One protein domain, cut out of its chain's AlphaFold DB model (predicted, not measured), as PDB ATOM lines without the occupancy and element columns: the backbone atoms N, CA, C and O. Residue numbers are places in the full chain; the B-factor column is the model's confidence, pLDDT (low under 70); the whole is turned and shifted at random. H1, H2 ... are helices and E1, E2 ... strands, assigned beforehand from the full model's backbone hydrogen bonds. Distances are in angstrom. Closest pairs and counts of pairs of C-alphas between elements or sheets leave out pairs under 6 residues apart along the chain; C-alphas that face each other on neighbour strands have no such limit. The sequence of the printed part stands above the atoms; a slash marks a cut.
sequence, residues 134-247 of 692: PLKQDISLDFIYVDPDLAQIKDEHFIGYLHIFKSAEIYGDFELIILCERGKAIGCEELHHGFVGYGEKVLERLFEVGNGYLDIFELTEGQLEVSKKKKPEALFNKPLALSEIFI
ATOM      1  N   PRO A 134     307.392 246.486 157.447       80.19
ATOM      2  CA  PRO A 134     306.589 246.774 158.629       80.19
ATOM      3  C   PRO A 134     305.457 247.729 158.240       80.19
ATOM      4  O   PRO A 134     305.702 248.823 157.725       80.19
ATOM      5  N   LEU A 135     304.222 247.283 158.452       84.62
ATOM      6  CA  LEU A 135     303.021 248.095 158.293       84.62
ATOM      7  C   LEU A 135     302.718 248.827 159.603       84.62
ATOM      8  O   LEU A 135     302.440 250.025 159.596       84.62
ATOM      9  N   LYS A 136     302.820 248.112 160.729       83.56
ATOM     10  CA  LYS A 136     302.609 248.636 162.081       83.56
ATOM     11  C   LYS A 136     303.386 247.799 163.095       83.56
ATOM     12  O   LYS A 136     303.557 246.607 162.874       83.56
ATOM     13  N   GLN A 137     303.856 248.412 164.178       84.44
ATOM     14  CA  GLN A 137     304.612 247.733 165.232       84.44
ATOM     15  C   GLN A 137     304.189 248.225 166.617       84.44
ATOM     16  O   GLN A 137     303.582 249.296 166.725       84.44
ATOM     17  N   ASP A 138     304.528 247.444 167.642       79.25
ATOM     18  CA  ASP A 138     304.320 247.735 169.063       79.25
ATOM     19  C   ASP A 138     302.841 247.936 169.457       79.25
ATOM     20  O   ASP A 138     302.514 248.724 170.352       79.25
ATOM     21  N   ILE A 139     301.911 247.222 168.809       84.69
ATOM     22  CA  ILE A 139     300.491 247.257 169.193       84.69
ATOM     23  C   ILE A 139     300.314 246.415 170.455       84.69
ATOM     24  O   ILE A 139     300.418 245.193 170.401       84.69
ATOM     25  N   SER A 140     300.013 247.037 171.595       84.94
ATOM     26  CA  SER A 140     299.726 246.282 172.822       84.94
ATOM     27  C   SER A 140     298.529 245.345 172.632       84.94
ATOM     28  O   SER A 140     297.465 245.762 172.161       84.94
ATOM     29  N   LEU A 141     298.686 244.086 173.052       85.44
ATOM     30  CA  LEU A 141     297.617 243.087 172.995       85.44
ATOM     31  C   LEU A 141     296.399 243.465 173.848       85.44
ATOM     32  O   LEU A 141     295.292 243.046 173.523       85.44
ATOM     33  N   ASP A 142     296.568 244.301 174.875       80.69
ATOM     34  CA  ASP A 142     295.455 244.788 175.705       80.69
ATOM     35  C   ASP A 142     294.510 245.717 174.934       80.69
ATOM     36  O   ASP A 142     293.332 245.827 175.263       80.69
ATOM     37  N   PHE A 143     295.022 246.382 173.894       77.56
ATOM     38  CA  PHE A 143     294.279 247.356 173.091       77.56
ATOM     39  C   PHE A 143     294.041 246.889 171.652       77.56
ATOM     40  O   PHE A 143     293.490 247.636 170.842       77.56
ATOM     41  N   ILE A 144     294.398 245.640 171.340       82.69
ATOM     42  CA  ILE A 144     294.285 245.060 170.000       82.69
ATOM     43  C   ILE A 144     292.867 245.169 169.428       82.69
ATOM     44  O   ILE A 144     292.682 245.419 168.247       82.69
ATOM     45  N   TYR A 145     291.829 245.059 170.251       81.81
ATOM     46  CA  TYR A 145     290.459 245.154 169.753       81.81
ATOM     47  C   TYR A 145     290.101 246.532 169.209       81.81
ATOM     48  O   TYR A 145     289.271 246.619 168.315       81.81
ATOM     49  N   VAL A 146     290.709 247.609 169.698       80.44
ATOM     50  CA  VAL A 146     290.303 248.977 169.349       80.44
ATOM     51  C   VAL A 146     291.296 249.691 168.437       80.44
ATOM     52  O   VAL A 146     291.006 250.804 167.994       80.44
ATOM     53  N   ASP A 147     292.437 249.070 168.121       83.56
ATOM     54  CA  ASP A 147     293.441 249.689 167.259       83.56
ATOM     55  C   ASP A 147     292.895 249.847 165.820       83.56
ATOM     56  O   ASP A 147     292.509 248.858 165.182       83.56
ATOM     57  N   PRO A 148     292.803 251.087 165.299       78.69
ATOM     58  CA  PRO A 148     292.194 251.366 164.002       78.69
ATOM     59  C   PRO A 148     293.002 250.808 162.825       78.69
ATOM     60  O   PRO A 148     292.424 250.547 161.768       78.69
ATOM     61  N   ASP A 149     294.309 250.586 162.987       76.38
ATOM     62  CA  ASP A 149     295.168 250.074 161.917       76.38
ATOM     63  C   ASP A 149     294.894 248.585 161.645       76.38
ATOM     64  O   ASP A 149     295.077 248.109 160.523       76.38
ATOM     65  N   LEU A 150     294.316 247.862 162.614       78.62
ATOM     66  CA  LEU A 150     293.849 246.485 162.419       78.62
ATOM     67  C   LEU A 150     292.633 246.377 161.492       78.62
ATOM     68  O   LEU A 150     292.310 245.285 161.032       78.62
ATOM     69  N   ALA A 151     291.970 247.481 161.140       72.56
ATOM     70  CA  ALA A 151     290.971 247.450 160.075       72.56
ATOM     71  C   ALA A 151     291.597 247.090 158.711       72.56
ATOM     72  O   ALA A 151     290.936 246.457 157.890       72.56
ATOM     73  N   GLN A 152     292.872 247.434 158.485       73.25
ATOM     74  CA  GLN A 152     293.567 247.195 157.214       73.25
ATOM     75  C   GLN A 152     293.909 245.716 157.002       73.25
ATOM     76  O   GLN A 152     293.882 245.235 155.875       73.25
ATOM     77  N   ILE A 153     294.151 244.955 158.075       76.75
ATOM     78  CA  ILE A 153     294.402 243.507 157.959       76.75
ATOM     79  C   ILE A 153     293.134 242.708 157.630       76.75
ATOM     80  O   ILE A 153     293.221 241.550 157.228       76.75
ATOM     81  N   LYS A 154     291.951 243.316 157.793       69.00
ATOM     82  CA  LYS A 154     290.658 242.736 157.399       69.00
ATOM     83  C   LYS A 154     290.356 242.955 155.916       69.00
ATOM     84  O   LYS A 154     289.361 242.427 155.427       69.00
ATOM     85  N   ASP A 155     291.179 243.739 155.220       74.12
ATOM     86  CA  ASP A 155     291.078 243.918 153.778       74.12
ATOM     87  C   ASP A 155     291.322 242.572 153.075       74.12
ATOM     88  O   ASP A 155     292.309 241.878 153.335       74.12
ATOM     89  N   GLU A 156     290.433 242.210 152.149       76.81
ATOM     90  CA  GLU A 156     290.576 241.021 151.305       76.81
ATOM     91  C   GLU A 156     291.819 241.075 150.397       76.81
ATOM     92  O   GLU A 156     292.134 240.094 149.726       76.81
ATOM     93  N   HIS A 157     292.552 242.187 150.381       83.12
ATOM     94  CA  HIS A 157     293.814 242.343 149.661       83.12
ATOM     95  C   HIS A 157     295.056 242.204 150.551       83.12
ATOM     96  O   HIS A 157     296.160 242.136 150.013       83.12
ATOM     97  N   PHE A 158     294.919 242.134 151.882       88.69
ATOM     98  CA  PHE A 158     296.080 242.058 152.772       88.69
ATOM     99  C   PHE A 158     296.858 240.749 152.575       88.69
ATOM    100  O   PHE A 158     296.307 239.655 152.721       88.69
ATOM    101  N   ILE A 159     298.151 240.864 152.277       91.00
ATOM    102  CA  ILE A 159     299.103 239.754 152.200       91.00
ATOM    103  C   ILE A 159     300.261 240.090 153.132       91.00
ATOM    104  O   ILE A 159     300.884 241.143 153.004       91.00
ATOM    105  N   GLY A 160     300.546 239.217 154.090       91.50
ATOM    106  CA  GLY A 160     301.456 239.577 155.164       91.50
ATOM    107  C   GLY A 160     301.564 238.529 156.252       91.50
ATOM    108  O   GLY A 160     301.105 237.400 156.095       91.50
ATOM    109  N   TYR A 161     302.149 238.914 157.376       90.62
ATOM    110  CA  TYR A 161     302.087 238.127 158.599       90.62
ATOM    111  C   TYR A 161     301.925 239.025 159.823       90.62
ATOM    112  O   TYR A 161     302.327 240.190 159.831       90.62
ATOM    113  N   LEU A 162     301.314 238.455 160.852       91.19
ATOM    114  CA  LEU A 162     301.182 239.039 162.179       91.19
ATOM    115  C   LEU A 162     302.223 238.379 163.069       91.19
ATOM    116  O   LEU A 162     302.293 237.153 163.108       91.19
ATOM    117  N   HIS A 163     303.029 239.175 163.757       89.25
ATOM    118  CA  HIS A 163     304.059 238.698 164.669       89.25
ATOM    119  C   HIS A 163     303.726 239.168 166.074       89.25
ATOM    120  O   HIS A 163     303.758 240.355 166.373       89.25
ATOM    121  N   ILE A 164     303.335 238.228 166.919       89.62
ATOM    122  CA  ILE A 164     302.856 238.486 168.266       89.62
ATOM    123  C   ILE A 164     303.900 237.982 169.237       89.62
ATOM    124  O   ILE A 164     304.260 236.812 169.209       89.62
ATOM    125  N   PHE A 165     304.339 238.853 170.124       84.56
ATOM    126  CA  PHE A 165     305.217 238.517 171.227       84.56
ATOM    127  C   PHE A 165     304.394 238.545 172.497       84.56
ATOM    128  O   PHE A 165     303.689 239.524 172.756       84.56
ATOM    129  N   LYS A 166     304.465 237.484 173.292       84.25
ATOM    130  CA  LYS A 166     303.669 237.376 174.508       84.25
ATOM    131  C   LYS A 166     304.489 236.791 175.641       84.25
ATOM    132  O   LYS A 166     305.135 235.763 175.484       84.25
ATOM    133  N   SER A 167     304.423 237.459 176.786       79.62
ATOM    134  CA  SER A 167     304.918 236.970 178.065       79.62
ATOM    135  C   SER A 167     303.729 236.418 178.841       79.62
ATOM    136  O   SER A 167     302.940 237.181 179.407       79.62
ATOM    137  N   ALA A 168     303.535 235.100 178.783       74.06
ATOM    138  CA  ALA A 168     302.422 234.426 179.442       74.06
ATOM    139  C   ALA A 168     302.807 233.921 180.832       74.06
ATOM    140  O   ALA A 168     303.904 233.409 181.046       74.06
ATOM    141  N   GLU A 169     301.871 233.992 181.779       73.56
ATOM    142  CA  GLU A 169     302.123 233.590 183.171       73.56
ATOM    143  C   GLU A 169     302.446 232.094 183.322       73.56
ATOM    144  O   GLU A 169     303.200 231.708 184.214       73.56
ATOM    145  N   ILE A 170     301.857 231.247 182.470       68.12
ATOM    146  CA  ILE A 170     301.958 229.782 182.575       68.12
ATOM    147  C   ILE A 170     303.070 229.233 181.686       68.12
ATOM    148  O   ILE A 170     303.842 228.383 182.126       68.12
ATOM    149  N   TYR A 171     303.125 229.687 180.434       62.44
ATOM    150  CA  TYR A 171     304.055 229.149 179.449       62.44
ATOM    151  C   TYR A 171     305.348 229.952 179.360       62.44
ATOM    152  O   TYR A 171     306.325 229.406 178.888       62.44
ATOM    153  N   GLY A 172     305.425 231.174 179.892       71.81
ATOM    154  CA  GLY A 172     306.589 232.042 179.719       71.81
ATOM    155  C   GLY A 172     306.542 232.797 178.391       71.81
ATOM    156  O   GLY A 172     305.468 232.996 177.818       71.81
ATOM    157  N   ASP A 173     307.702 233.246 177.919       76.69
ATOM    158  CA  ASP A 173     307.793 234.084 176.724       76.69
ATOM    159  C   ASP A 173     307.713 233.238 175.445       76.69
ATOM    160  O   ASP A 173     308.427 232.242 175.282       76.69
ATOM    161  N   PHE A 174     306.850 233.638 174.516       78.69
ATOM    162  CA  PHE A 174     306.734 233.017 173.202       78.69
ATOM    163  C   PHE A 174     306.430 234.039 172.111       78.69
ATOM    164  O   PHE A 174     305.939 235.146 172.356       78.69
ATOM    165  N   GLU A 175     306.698 233.624 170.882       85.19
ATOM    166  CA  GLU A 175     306.336 234.347 169.676       85.19
ATOM    167  C   GLU A 175     305.317 233.537 168.888       85.19
ATOM    168  O   GLU A 175     305.444 232.324 168.757       85.19
ATOM    169  N   LEU A 176     304.321 234.208 168.333       89.19
ATOM    170  CA  LEU A 176     303.322 233.629 167.457       89.19
ATOM    171  C   LEU A 176     303.348 234.375 166.129       89.19
ATOM    172  O   LEU A 176     303.199 235.592 166.075       89.19
ATOM    173  N   ILE A 177     303.513 233.637 165.047       88.94
ATOM    174  CA  ILE A 177     303.557 234.159 163.691       88.94
ATOM    175  C   ILE A 177     302.336 233.620 162.961       88.94
ATOM    176  O   ILE A 177     302.190 232.411 162.798       88.94
ATOM    177  N   ILE A 178     301.457 234.506 162.506       92.19
ATOM    178  CA  ILE A 178     300.254 234.147 161.751       92.19
ATOM    179  C   ILE A 178     300.441 234.634 160.321       92.19
ATOM    180  O   ILE A 178     300.497 235.836 160.075       92.19
ATOM    181  N   LEU A 179     300.543 233.703 159.374       92.06
ATOM    182  CA  LEU A 179     300.668 234.018 157.957       92.06
ATOM    183  C   LEU A 179     299.289 234.328 157.379       92.06
ATOM    184  O   LEU A 179     298.349 233.552 157.561       92.06
ATOM    185  N   CYS A 180     299.184 235.432 156.647       92.38
ATOM    186  CA  CYS A 180     297.927 235.974 156.158       92.38
ATOM    187  C   CYS A 180     297.936 236.143 154.638       92.38
ATOM    188  O   CYS A 180     298.883 236.665 154.049       92.38
ATOM    189  N   GLU A 181     296.838 235.753 154.008       92.19
ATOM    190  CA  GLU A 181     296.577 235.969 152.591       92.19
ATOM    191  C   GLU A 181     295.113 236.349 152.411       92.19
ATOM    192  O   GLU A 181     294.206 235.617 152.817       92.19
ATOM    193  N   ARG A 182     294.890 237.499 151.778       89.31
ATOM    194  CA  ARG A 182     293.570 238.020 151.425       89.31
ATOM    195  C   ARG A 182     292.615 238.101 152.618       89.31
ATOM    196  O   ARG A 182     291.500 237.580 152.575       89.31
ATOM    197  N   GLY A 183     293.089 238.687 153.719       82.19
ATOM    198  CA  GLY A 183     292.299 238.860 154.946       82.19
ATOM    199  C   GLY A 183     292.035 237.566 155.734       82.19
ATOM    200  O   GLY A 183     291.239 237.555 156.677       82.19
ATOM    201  N   LYS A 184     292.689 236.454 155.373       90.81
ATOM    202  CA  LYS A 184     292.571 235.163 156.064       90.81
ATOM    203  C   LYS A 184     293.922 234.715 156.587       90.81
ATOM    204  O   LYS A 184     294.918 234.820 155.880       90.81
ATOM    205  N   ALA A 185     293.948 234.155 157.789       91.75
ATOM    206  CA  ALA A 185     295.105 233.407 158.241       91.75
ATOM    207  C   ALA A 185     295.144 232.068 157.512       91.75
ATOM    208  O   ALA A 185     294.183 231.297 157.529       91.75
ATOM    209  N   ILE A 186     296.266 231.804 156.865       92.94
ATOM    210  CA  ILE A 186     296.510 230.585 156.101       92.94
ATOM    211  C   ILE A 186     297.479 229.647 156.807       92.94
ATOM    212  O   ILE A 186     297.639 228.513 156.372       92.94
ATOM    213  N   GLY A 187     298.128 230.107 157.874       91.38
ATOM    214  CA  GLY A 187     299.039 229.301 158.663       91.38
ATOM    215  C   GLY A 187     299.465 230.005 159.939       91.38
ATOM    216  O   GLY A 187     299.316 231.220 160.067       91.38
ATOM    217  N   CYS A 188     299.987 229.233 160.883       90.69
ATOM    218  CA  CYS A 188     300.501 229.756 162.134       90.69
ATOM    219  C   CYS A 188     301.661 228.914 162.665       90.69
ATOM    220  O   CYS A 188     301.661 227.685 162.555       90.69
ATOM    221  N   GLU A 189     302.631 229.611 163.242       86.44
ATOM    222  CA  GLU A 189     303.822 229.082 163.885       86.44
ATOM    223  C   GLU A 189     303.971 229.713 165.276       86.44
ATOM    224  O   GLU A 189     303.786 230.917 165.425       86.44
ATOM    225  N   GLU A 190     304.321 228.919 166.284       84.12
ATOM    226  CA  GLU A 190     304.744 229.396 167.609       84.12
ATOM    227  C   GLU A 190     306.211 229.067 167.808       84.12
ATOM    228  O   GLU A 190     306.622 227.938 167.553       84.12
ATOM    229  N   LEU A 191     306.977 230.031 168.307       76.88
ATOM    230  CA  LEU A 191     308.324 229.828 168.807       76.88
ATOM    231  C   LEU A 191     308.325 230.029 170.321       76.88
ATOM    232  O   LEU A 191     308.041 231.116 170.814       76.88
ATOM    233  N   HIS A 192     308.709 228.994 171.057       67.44
ATOM    234  CA  HIS A 192     308.767 229.033 172.512       67.44
ATOM    235  C   HIS A 192     310.013 228.293 173.014       67.44
ATOM    236  O   HIS A 192     310.156 227.096 172.775       67.44
ATOM    237  N   HIS A 193     310.965 228.994 173.646       59.16
ATOM    238  CA  HIS A 193     312.270 228.447 174.078       59.16
ATOM    239  C   HIS A 193     312.992 227.576 173.020       59.16
ATOM    240  O   HIS A 193     313.622 226.566 173.330       59.16
ATOM    241  N   GLY A 194     312.896 227.951 171.739       49.91
ATOM    242  CA  GLY A 194     313.504 227.208 170.625       49.91
ATOM    243  C   GLY A 194     312.723 225.972 170.157       49.91
ATOM    244  O   GLY A 194     313.161 225.295 169.222       49.91
ATOM    245  N   PHE A 195     311.570 225.686 170.762       54.53
ATOM    246  CA  PHE A 195     310.581 224.748 170.244       54.53
ATOM    247  C   PHE A 195     309.658 225.462 169.267       54.53
ATOM    248  O   PHE A 195     309.229 226.584 169.525       54.53
ATOM    249  N   VAL A 196     309.356 224.787 168.159       65.81
ATOM    250  CA  VAL A 196     308.450 225.302 167.137       65.81
ATOM    251  C   VAL A 196     307.168 224.476 167.129       65.81
ATOM    252  O   VAL A 196     307.214 223.252 166.972       65.81
ATOM    253  N   GLY A 197     306.038 225.146 167.332       73.56
ATOM    254  CA  GLY A 197     304.691 224.604 167.180       73.56
ATOM    255  C   GLY A 197     304.057 225.077 165.875       73.56
ATOM    256  O   GLY A 197     304.377 226.157 165.387       73.56
ATOM    257  N   TYR A 198     303.137 224.288 165.312       82.50
ATOM    258  CA  TYR A 198     302.447 224.636 164.066       82.50
ATOM    259  C   TYR A 198     300.944 224.360 164.117       82.50
ATOM    260  O   TYR A 198     300.479 223.437 164.795       82.50
ATOM    261  N   GLY A 199     300.201 225.110 163.303       77.56
ATOM    262  CA  GLY A 199     298.801 224.842 162.989       77.56
ATOM    263  C   GLY A 199     297.797 225.522 163.921       77.56
ATOM    264  O   GLY A 199     298.145 226.268 164.830       77.56
ATOM    265  N   GLU A 200     296.510 225.272 163.678       81.06
ATOM    266  CA  GLU A 200     295.399 226.028 164.285       81.06
ATOM    267  C   GLU A 200     295.379 225.970 165.819       81.06
ATOM    268  O   GLU A 200     295.013 226.947 166.464       81.06
ATOM    269  N   LYS A 201     295.817 224.853 166.420       79.88
ATOM    270  CA  LYS A 201     295.864 224.676 167.886       79.88
ATOM    271  C   LYS A 201     296.745 225.710 168.579       79.88
ATOM    272  O   LYS A 201     296.504 226.056 169.727       79.88
ATOM    273  N   VAL A 202     297.759 226.192 167.876       84.56
ATOM    274  CA  VAL A 202     298.713 227.167 168.390       84.56
ATOM    275  C   VAL A 202     298.058 228.540 168.576       84.56
ATOM    276  O   VAL A 202     298.417 229.281 169.485       84.56
ATOM    277  N   LEU A 203     297.015 228.860 167.801       86.81
ATOM    278  CA  LEU A 203     296.260 230.106 167.966       86.81
ATOM    279  C   LEU A 203     295.602 230.222 169.347       86.81
ATOM    280  O   LEU A 203     295.320 231.332 169.787       86.81
ATOM    281  N   GLU A 204     295.381 229.113 170.064       81.44
ATOM    282  CA  GLU A 204     294.832 229.155 171.426       81.44
ATOM    283  C   GLU A 204     295.726 229.955 172.390       81.44
ATOM    284  O   GLU A 204     295.210 230.577 173.320       81.44
ATOM    285  N   ARG A 205     297.036 230.027 172.112       83.62
ATOM    286  CA  ARG A 205     298.022 230.807 172.876       83.62
ATOM    287  C   ARG A 205     297.727 232.305 172.908       83.62
ATOM    288  O   ARG A 205     298.065 232.975 173.882       83.62
ATOM    289  N   LEU A 206     297.046 232.835 171.886       84.75
ATOM    290  CA  LEU A 206     296.622 234.241 171.831       84.75
ATOM    291  C   LEU A 206     295.871 234.662 173.097       84.75
ATOM    292  O   LEU A 206     296.047 235.780 173.589       84.75
ATOM    293  N   PHE A 207     295.073 233.746 173.640       83.62
ATOM    294  CA  PHE A 207     294.151 233.996 174.742       83.62
ATOM    295  C   PHE A 207     294.723 233.659 176.119       83.62
ATOM    296  O   PHE A 207     293.994 233.718 177.107       83.62
ATOM    297  N   GLU A 208     296.002 233.295 176.213       81.06
ATOM    298  CA  GLU A 208     296.639 233.094 177.512       81.06
ATOM    299  C   GLU A 208     296.729 234.401 178.299       81.06
ATOM    300  O   GLU A 208     296.813 235.490 177.730       81.06
ATOM    301  N   VAL A 209     296.710 234.303 179.625       78.06
ATOM    302  CA  VAL A 209     296.873 235.475 180.489       78.06
ATOM    303  C   VAL A 209     298.331 235.923 180.429       78.06
ATOM    304  O   VAL A 209     299.243 235.124 180.654       78.06
ATOM    305  N   GLY A 210     298.546 237.192 180.089       77.62
ATOM    306  CA  GLY A 210     299.879 237.759 179.936       77.62
ATOM    307  C   GLY A 210     299.894 239.022 179.084       77.62
ATOM    308  O   GLY A 210     298.945 239.293 178.346       77.62
ATOM    309  N   ASN A 211     300.998 239.759 179.170       79.94
ATOM    310  CA  ASN A 211     301.220 240.974 178.390       79.94
ATOM    311  C   ASN A 211     301.926 240.638 177.079       79.94
ATOM    312  O   ASN A 211     302.682 239.671 176.994       79.94
ATOM    313  N   GLY A 212     301.728 241.461 176.058       84.94
ATOM    314  CA  GLY A 212     302.402 241.263 174.785       84.94
ATOM    315  C   GLY A 212     302.160 242.389 173.802       84.94
ATOM    316  O   GLY A 212     301.378 243.306 174.064       84.94
ATOM    317  N   TYR A 213     302.820 242.287 172.657       84.56
ATOM    318  CA  TYR A 213     302.692 243.222 171.550       84.56
ATOM    319  C   TYR A 213     302.545 242.482 170.221       84.56
ATOM    320  O   TYR A 213     302.975 241.339 170.071       84.56
ATOM    321  N   LEU A 214     301.892 243.138 169.269       89.06
ATOM    322  CA  LEU A 214     301.661 242.679 167.911       89.06
ATOM    323  C   LEU A 214     302.343 243.634 166.929       89.06
ATOM    324  O   LEU A 214     302.079 244.837 166.926       89.06
ATOM    325  N   ASP A 215     303.114 243.047 166.025       86.50
ATOM    326  CA  ASP A 215     303.643 243.674 164.828       86.50
ATOM    327  C   ASP A 215     302.946 243.116 163.581       86.50
ATOM    328  O   ASP A 215     302.602 241.936 163.489       86.50
ATOM    329  N   ILE A 216     302.752 243.971 162.584       89.69
ATOM    330  CA  ILE A 216     302.093 243.655 161.322       89.69
ATOM    331  C   ILE A 216     303.077 243.929 160.196       89.69
ATOM    332  O   ILE A 216     303.559 245.052 160.033       89.69
ATOM    333  N   PHE A 217     303.321 242.914 159.376       87.44
ATOM    334  CA  PHE A 217     304.214 243.003 158.231       87.44
ATOM    335  C   PHE A 217     303.463 242.708 156.941       87.44
ATOM    336  O   PHE A 217     302.721 241.733 156.846       87.44
ATOM    337  N   GLU A 218     303.693 243.537 155.933       89.75
ATOM    338  CA  GLU A 218     303.195 243.357 154.577       89.75
ATOM    339  C   GLU A 218     304.208 242.555 153.748       89.75
ATOM    340  O   GLU A 218     305.423 242.785 153.807       89.75
ATOM    341  N   LEU A 219     303.702 241.607 152.962       89.88
ATOM    342  CA  LEU A 219     304.474 240.776 152.049       89.88
ATOM    343  C   LEU A 219     304.018 241.003 150.607       89.88
ATOM    344  O   LEU A 219     302.841 241.192 150.318       89.88
ATOM    345  N   THR A 220     304.956 240.895 149.671       89.06
ATOM    346  CA  THR A 220     304.619 240.723 148.250       89.06
ATOM    347  C   THR A 220     304.110 239.301 147.981       89.06
ATOM    348  O   THR A 220     304.466 238.367 148.702       89.06
ATOM    349  N   GLU A 221     303.355 239.096 146.894       89.12
ATOM    350  CA  GLU A 221     302.910 237.751 146.476       89.12
ATOM    351  C   GLU A 221     304.083 236.766 146.344       89.12
ATOM    352  O   GLU A 221     304.002 235.625 146.796       89.12
ATOM    353  N   GLY A 222     305.218 237.214 145.795       83.50
ATOM    354  CA  GLY A 222     306.418 236.383 145.680       83.50
ATOM    355  C   GLY A 222     306.974 235.945 147.037       83.50
ATOM    356  O   GLY A 222     307.334 234.782 147.208       83.50
ATOM    357  N   GLN A 223     307.015 236.848 148.021       83.88
ATOM    358  CA  GLN A 223     307.449 236.515 149.381       83.88
ATOM    359  C   GLN A 223     306.451 235.587 150.084       83.88
ATOM    360  O   GLN A 223     306.861 234.655 150.774       83.88
ATOM    361  N   LEU A 224     305.148 235.775 149.878       88.75
ATOM    362  CA  LEU A 224     304.137 234.864 150.407       88.75
ATOM    363  C   LEU A 224     304.338 233.436 149.877       88.75
ATOM    364  O   LEU A 224     304.371 232.483 150.656       88.75
ATOM    365  N   GLU A 225     304.538 233.282 148.568       87.94
ATOM    366  CA  GLU A 225     304.728 231.970 147.940       87.94
ATOM    367  C   GLU A 225     306.001 231.261 148.413       87.94
ATOM    368  O   GLU A 225     306.004 230.044 148.612       87.94
ATOM    369  N   VAL A 226     307.085 232.005 148.645       83.44
ATOM    370  CA  VAL A 226     308.296 231.432 149.248       83.44
ATOM    371  C   VAL A 226     308.031 231.023 150.701       83.44
ATOM    372  O   VAL A 226     308.454 229.940 151.098       83.44
ATOM    373  N   SER A 227     307.279 231.820 151.470       82.62
ATOM    374  CA  SER A 227     306.943 231.509 152.870       82.62
ATOM    375  C   SER A 227     306.131 230.214 152.979       82.62
ATOM    376  O   SER A 227     306.496 229.323 153.745       82.62
ATOM    377  N   LYS A 228     305.099 230.056 152.136       87.06
ATOM    378  CA  LYS A 228     304.277 228.834 152.046       87.06
ATOM    379  C   LYS A 228     305.111 227.594 151.708       87.06
ATOM    380  O   LYS A 228     304.905 226.534 152.289       87.06
ATOM    381  N   LYS A 229     306.059 227.715 150.769       85.31
ATOM    382  CA  LYS A 229     306.935 226.603 150.355       85.31
ATOM    383  C   LYS A 229     307.939 226.206 151.426       85.31
ATOM    384  O   LYS A 229     308.313 225.040 151.496       85.31
ATOM    385  N   LYS A 230     308.412 227.179 152.203       79.56
ATOM    386  CA  LYS A 230     309.466 226.977 153.192       79.56
ATOM    387  C   LYS A 230     308.966 226.245 154.435       79.56
ATOM    388  O   LYS A 230     309.713 225.439 154.978       79.56
ATOM    389  N   LYS A 231     307.723 226.513 154.847       76.69
ATOM    390  CA  LYS A 231     307.092 225.920 156.036       76.69
ATOM    391  C   LYS A 231     305.679 225.407 155.733       76.69
ATOM    392  O   LYS A 231     304.700 225.988 156.209       76.69
ATOM    393  N   PRO A 232     305.533 224.340 154.929       82.88
ATOM    394  CA  PRO A 232     304.221 223.779 154.611       82.88
ATOM    395  C   PRO A 232     303.482 223.268 155.858       82.88
ATOM    396  O   PRO A 232     302.258 223.320 155.902       82.88
ATOM    397  N   GLU A 233     304.207 222.826 156.887       81.44
ATOM    398  CA  GLU A 233     303.662 222.377 158.172       81.44
ATOM    399  C   GLU A 233     302.959 223.477 158.980       81.44
ATOM    400  O   GLU A 233     302.089 223.159 159.789       81.44
ATOM    401  N   ALA A 234     303.282 224.753 158.741       83.19
ATOM    402  CA  ALA A 234     302.609 225.883 159.376       83.19
ATOM    403  C   ALA A 234     301.226 226.158 158.769       83.19
ATOM    404  O   ALA A 234     300.411 226.833 159.398       83.19
ATOM    405  N   LEU A 235     300.952 225.667 157.554       88.75
ATOM    406  CA  LEU A 235     299.731 225.978 156.817       88.75
ATOM    407  C   LEU A 235     298.520 225.231 157.377       88.75
ATOM    408  O   LEU A 235     298.569 224.049 157.716       88.75
ATOM    409  N   PHE A 236     297.395 225.930 157.437       89.50
ATOM    410  CA  PHE A 236     296.124 225.356 157.837       89.50
ATOM    411  C   PHE A 236     295.537 224.503 156.719       89.50
ATOM    412  O   PHE A 236     295.676 224.799 155.531       89.50
ATOM    413  N   ASN A 237     294.777 223.480 157.108       86.94
ATOM    414  CA  ASN A 237     293.978 222.714 156.153       86.94
ATOM    415  C   ASN A 237     292.891 223.588 155.512       86.94
ATOM    416  O   ASN A 237     292.489 223.350 154.372       86.94
ATOM    417  N   LYS A 238     292.390 224.579 156.259       88.31
ATOM    418  CA  LYS A 238     291.425 225.573 155.790       88.31
ATOM    419  C   LYS A 238     291.823 226.958 156.307       88.31
ATOM    420  O   LYS A 238     292.048 227.095 157.503       88.31
ATOM    421  N   PRO A 239     291.865 227.989 155.447       89.50
ATOM    422  CA  PRO A 239     292.093 229.354 155.902       89.50
ATOM    423  C   PRO A 239     291.033 229.805 156.914       89.50
ATOM    424  O   PRO A 239     289.839 229.570 156.703       89.50
ATOM    425  N   LEU A 240     291.465 230.494 157.968       88.38
ATOM    426  CA  LEU A 240     290.611 231.066 159.010       88.38
ATOM    427  C   LEU A 240     290.440 232.568 158.777       88.38
ATOM    428  O   LEU A 240     291.391 233.258 158.416       88.38
ATOM    429  N   ALA A 241     289.236 233.100 158.981       86.94
ATOM    430  CA  ALA A 241     289.006 234.537 158.849       86.94
ATOM    431  C   ALA A 241     289.745 235.302 159.958       86.94
ATOM    432  O   ALA A 241     289.573 234.995 161.139       86.94
ATOM    433  N   LEU A 242     290.528 236.328 159.605       83.88
ATOM    434  CA  LEU A 242     291.247 237.137 160.603       83.88
ATOM    435  C   LEU A 242     290.302 237.822 161.593       83.88
ATOM    436  O   LEU A 242     290.649 237.991 162.759       83.88
ATOM    437  N   SER A 243     289.090 238.164 161.147       78.44
ATOM    438  CA  SER A 243     288.039 238.735 161.994       78.44
ATOM    439  C   SER A 243     287.673 237.849 163.186       78.44
ATOM    440  O   SER A 243     287.234 238.376 164.205       78.44
ATOM    441  N   GLU A 244     287.875 236.536 163.073       80.31
ATOM    442  CA  GLU A 244     287.495 235.557 164.085       80.31
ATOM    443  C   GLU A 244     288.644 235.193 165.032       80.31
ATOM    444  O   GLU A 244     288.389 234.849 166.181       80.31
ATOM    445  N   ILE A 245     289.898 235.257 164.573       85.75
ATOM    446  CA  ILE A 245     291.067 234.724 165.300       85.75
ATOM    447  C   ILE A 245     291.326 235.445 166.617       85.75
ATOM    448  O   ILE A 245     291.800 234.825 167.561       85.75
ATOM    449  N   PHE A 246     290.986 236.728 166.697       85.94
ATOM    450  CA  PHE A 246     291.197 237.536 167.895       85.94
ATOM    451  C   PHE A 246     290.058 237.434 168.907       85.94
ATOM    452  O   PHE A 246     290.188 237.935 170.018       85.94
ATOM    453  N   ILE A 247     288.953 236.765 168.579       88.00
ATOM    454  CA  ILE A 247     287.872 236.503 169.534       88.00
ATOM    455  C   ILE A 247     288.035 235.056 170.019       88.00
ATOM    456  O   ILE A 247     288.280 234.181 169.190       88.00
TER     457      ILE A 247
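AT A GLANCE: This is residues 134 to 247 of the 692 residues of the protein "Robl_LC7 domain-containing protein" of Methanophagales archaeon ANME-1-THS (UniProt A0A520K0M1). One twisted antiparallel sheet makes the body of this domain, and it curls round the short helix H2. The small helix H4 is on the same face of the sheet as H2, beside the strands, the longest helix H3 covers the opposite face near the end where E2 begins and E3 ends, and H1 packs near the edge made by E1. The sheet is branched: E1 pairs with E6, E6 with E2, E2 with E3 and E3 with E4, and E4 has both E5 and E7 on its other side. The printed part has 114 residues with four named helices and seven named strands, in the order E1 H1 E2 E3 E4 E5 H2 E6 H3 E7 H4, a mixed class of helices and strands. It is compact, with a radius of gyration of the C-alphas of 13.2 A and spans of 37 by 32 by 23 A.

IN THESE COORDINATES: Begin with the longest strands: find C-alpha 159 at (299.103, 239.754, 152.200), where E2, residues 159 to 168, sets out for 28.0 A. E3, residues 172 to 181, runs 29.2 A, and E4, residues 184 to 192, runs 23.9 A. E5 is residues 195 to 198, E6 is residues 210 to 218 and 26.2 A long, and E7 is residues 235 to 241. E1, residues 134 to 140, starts at C-alpha 134, (306.589, 246.774, 158.629), and is 15.8 A long. Among the helices, H1 is residues 148 to 154, H2 residues 200 to 207 and 13.2 A long, and H3 residues 221 to 230 and 14.3 A long. H4, residues 242 to 245, ends at C-alpha 245, (291.067, 234.724, 165.300).

HOW THE PARTS SIT: Look first at the hairpin of E2 and E3, antiparallel at 165 degrees, where N 164 and O 176 are 2.8 A apart, within hydrogen-bond range. On the other side of E2 is E6, antiparallel, with N 163 and O 215 at 2.8 A. E6 has E2 on one side and the edge strand E1 on the other side; E1 is antiparallel to E6, with N 139 and O 214 at 3.0 A. E3 and E4 form a hairpin, with N 177 and O 189 at 2.8 A. E2, E3, E4 and E5 make a meander, each strand the antiparallel neighbour of the one before. E4 bends by 53 degrees at residue 187, and its pairing is staggered: residues 184 to 187 pair with E7, N 185 and O 240 at 2.8 A, and residues 189 to 192 with E5, N 190 and O 197 at 2.9 A. The sheet curls round H2, whose C-alpha 202 is 6.5 A from that of Glu 190 in E4, their closest pair. H3 is on the opposite face, at a height over the sheet of 9.4 A; its closest C-alpha to E2 is that of Glu 221, 7.2 A from Ile 159's. H4 is on the same face as H2, at a height of 8.1 A. H1 is on the sheet at a height of 7.8 A and only just touches H4, with 3 pairs of C-alphas within 8 A, the closest being Lys 154 and Leu 242 at 6.5 A. H2 and H3 are apart. In H3 every O i to N i+4 pair is within hydrogen-bond range; H1 has 0 of 3 and H2 0 of 4, but their O i to N i+3 pairs are 4 of 4 and 5 of 5, and H4 is too short for an i+4 pair.

THE WHOLE: The two C-alphas farthest apart, those of Glu 169 and Gly 222, are 37.8 A apart. The printed part has no cut, and no link is long; the link from E1 to H1 is short and the others are tight. The mean pLDDT of the printed part is 82.5, and the model's confidence is under 70 at residue 154, residues 170 to 171 and residues 192 to 196.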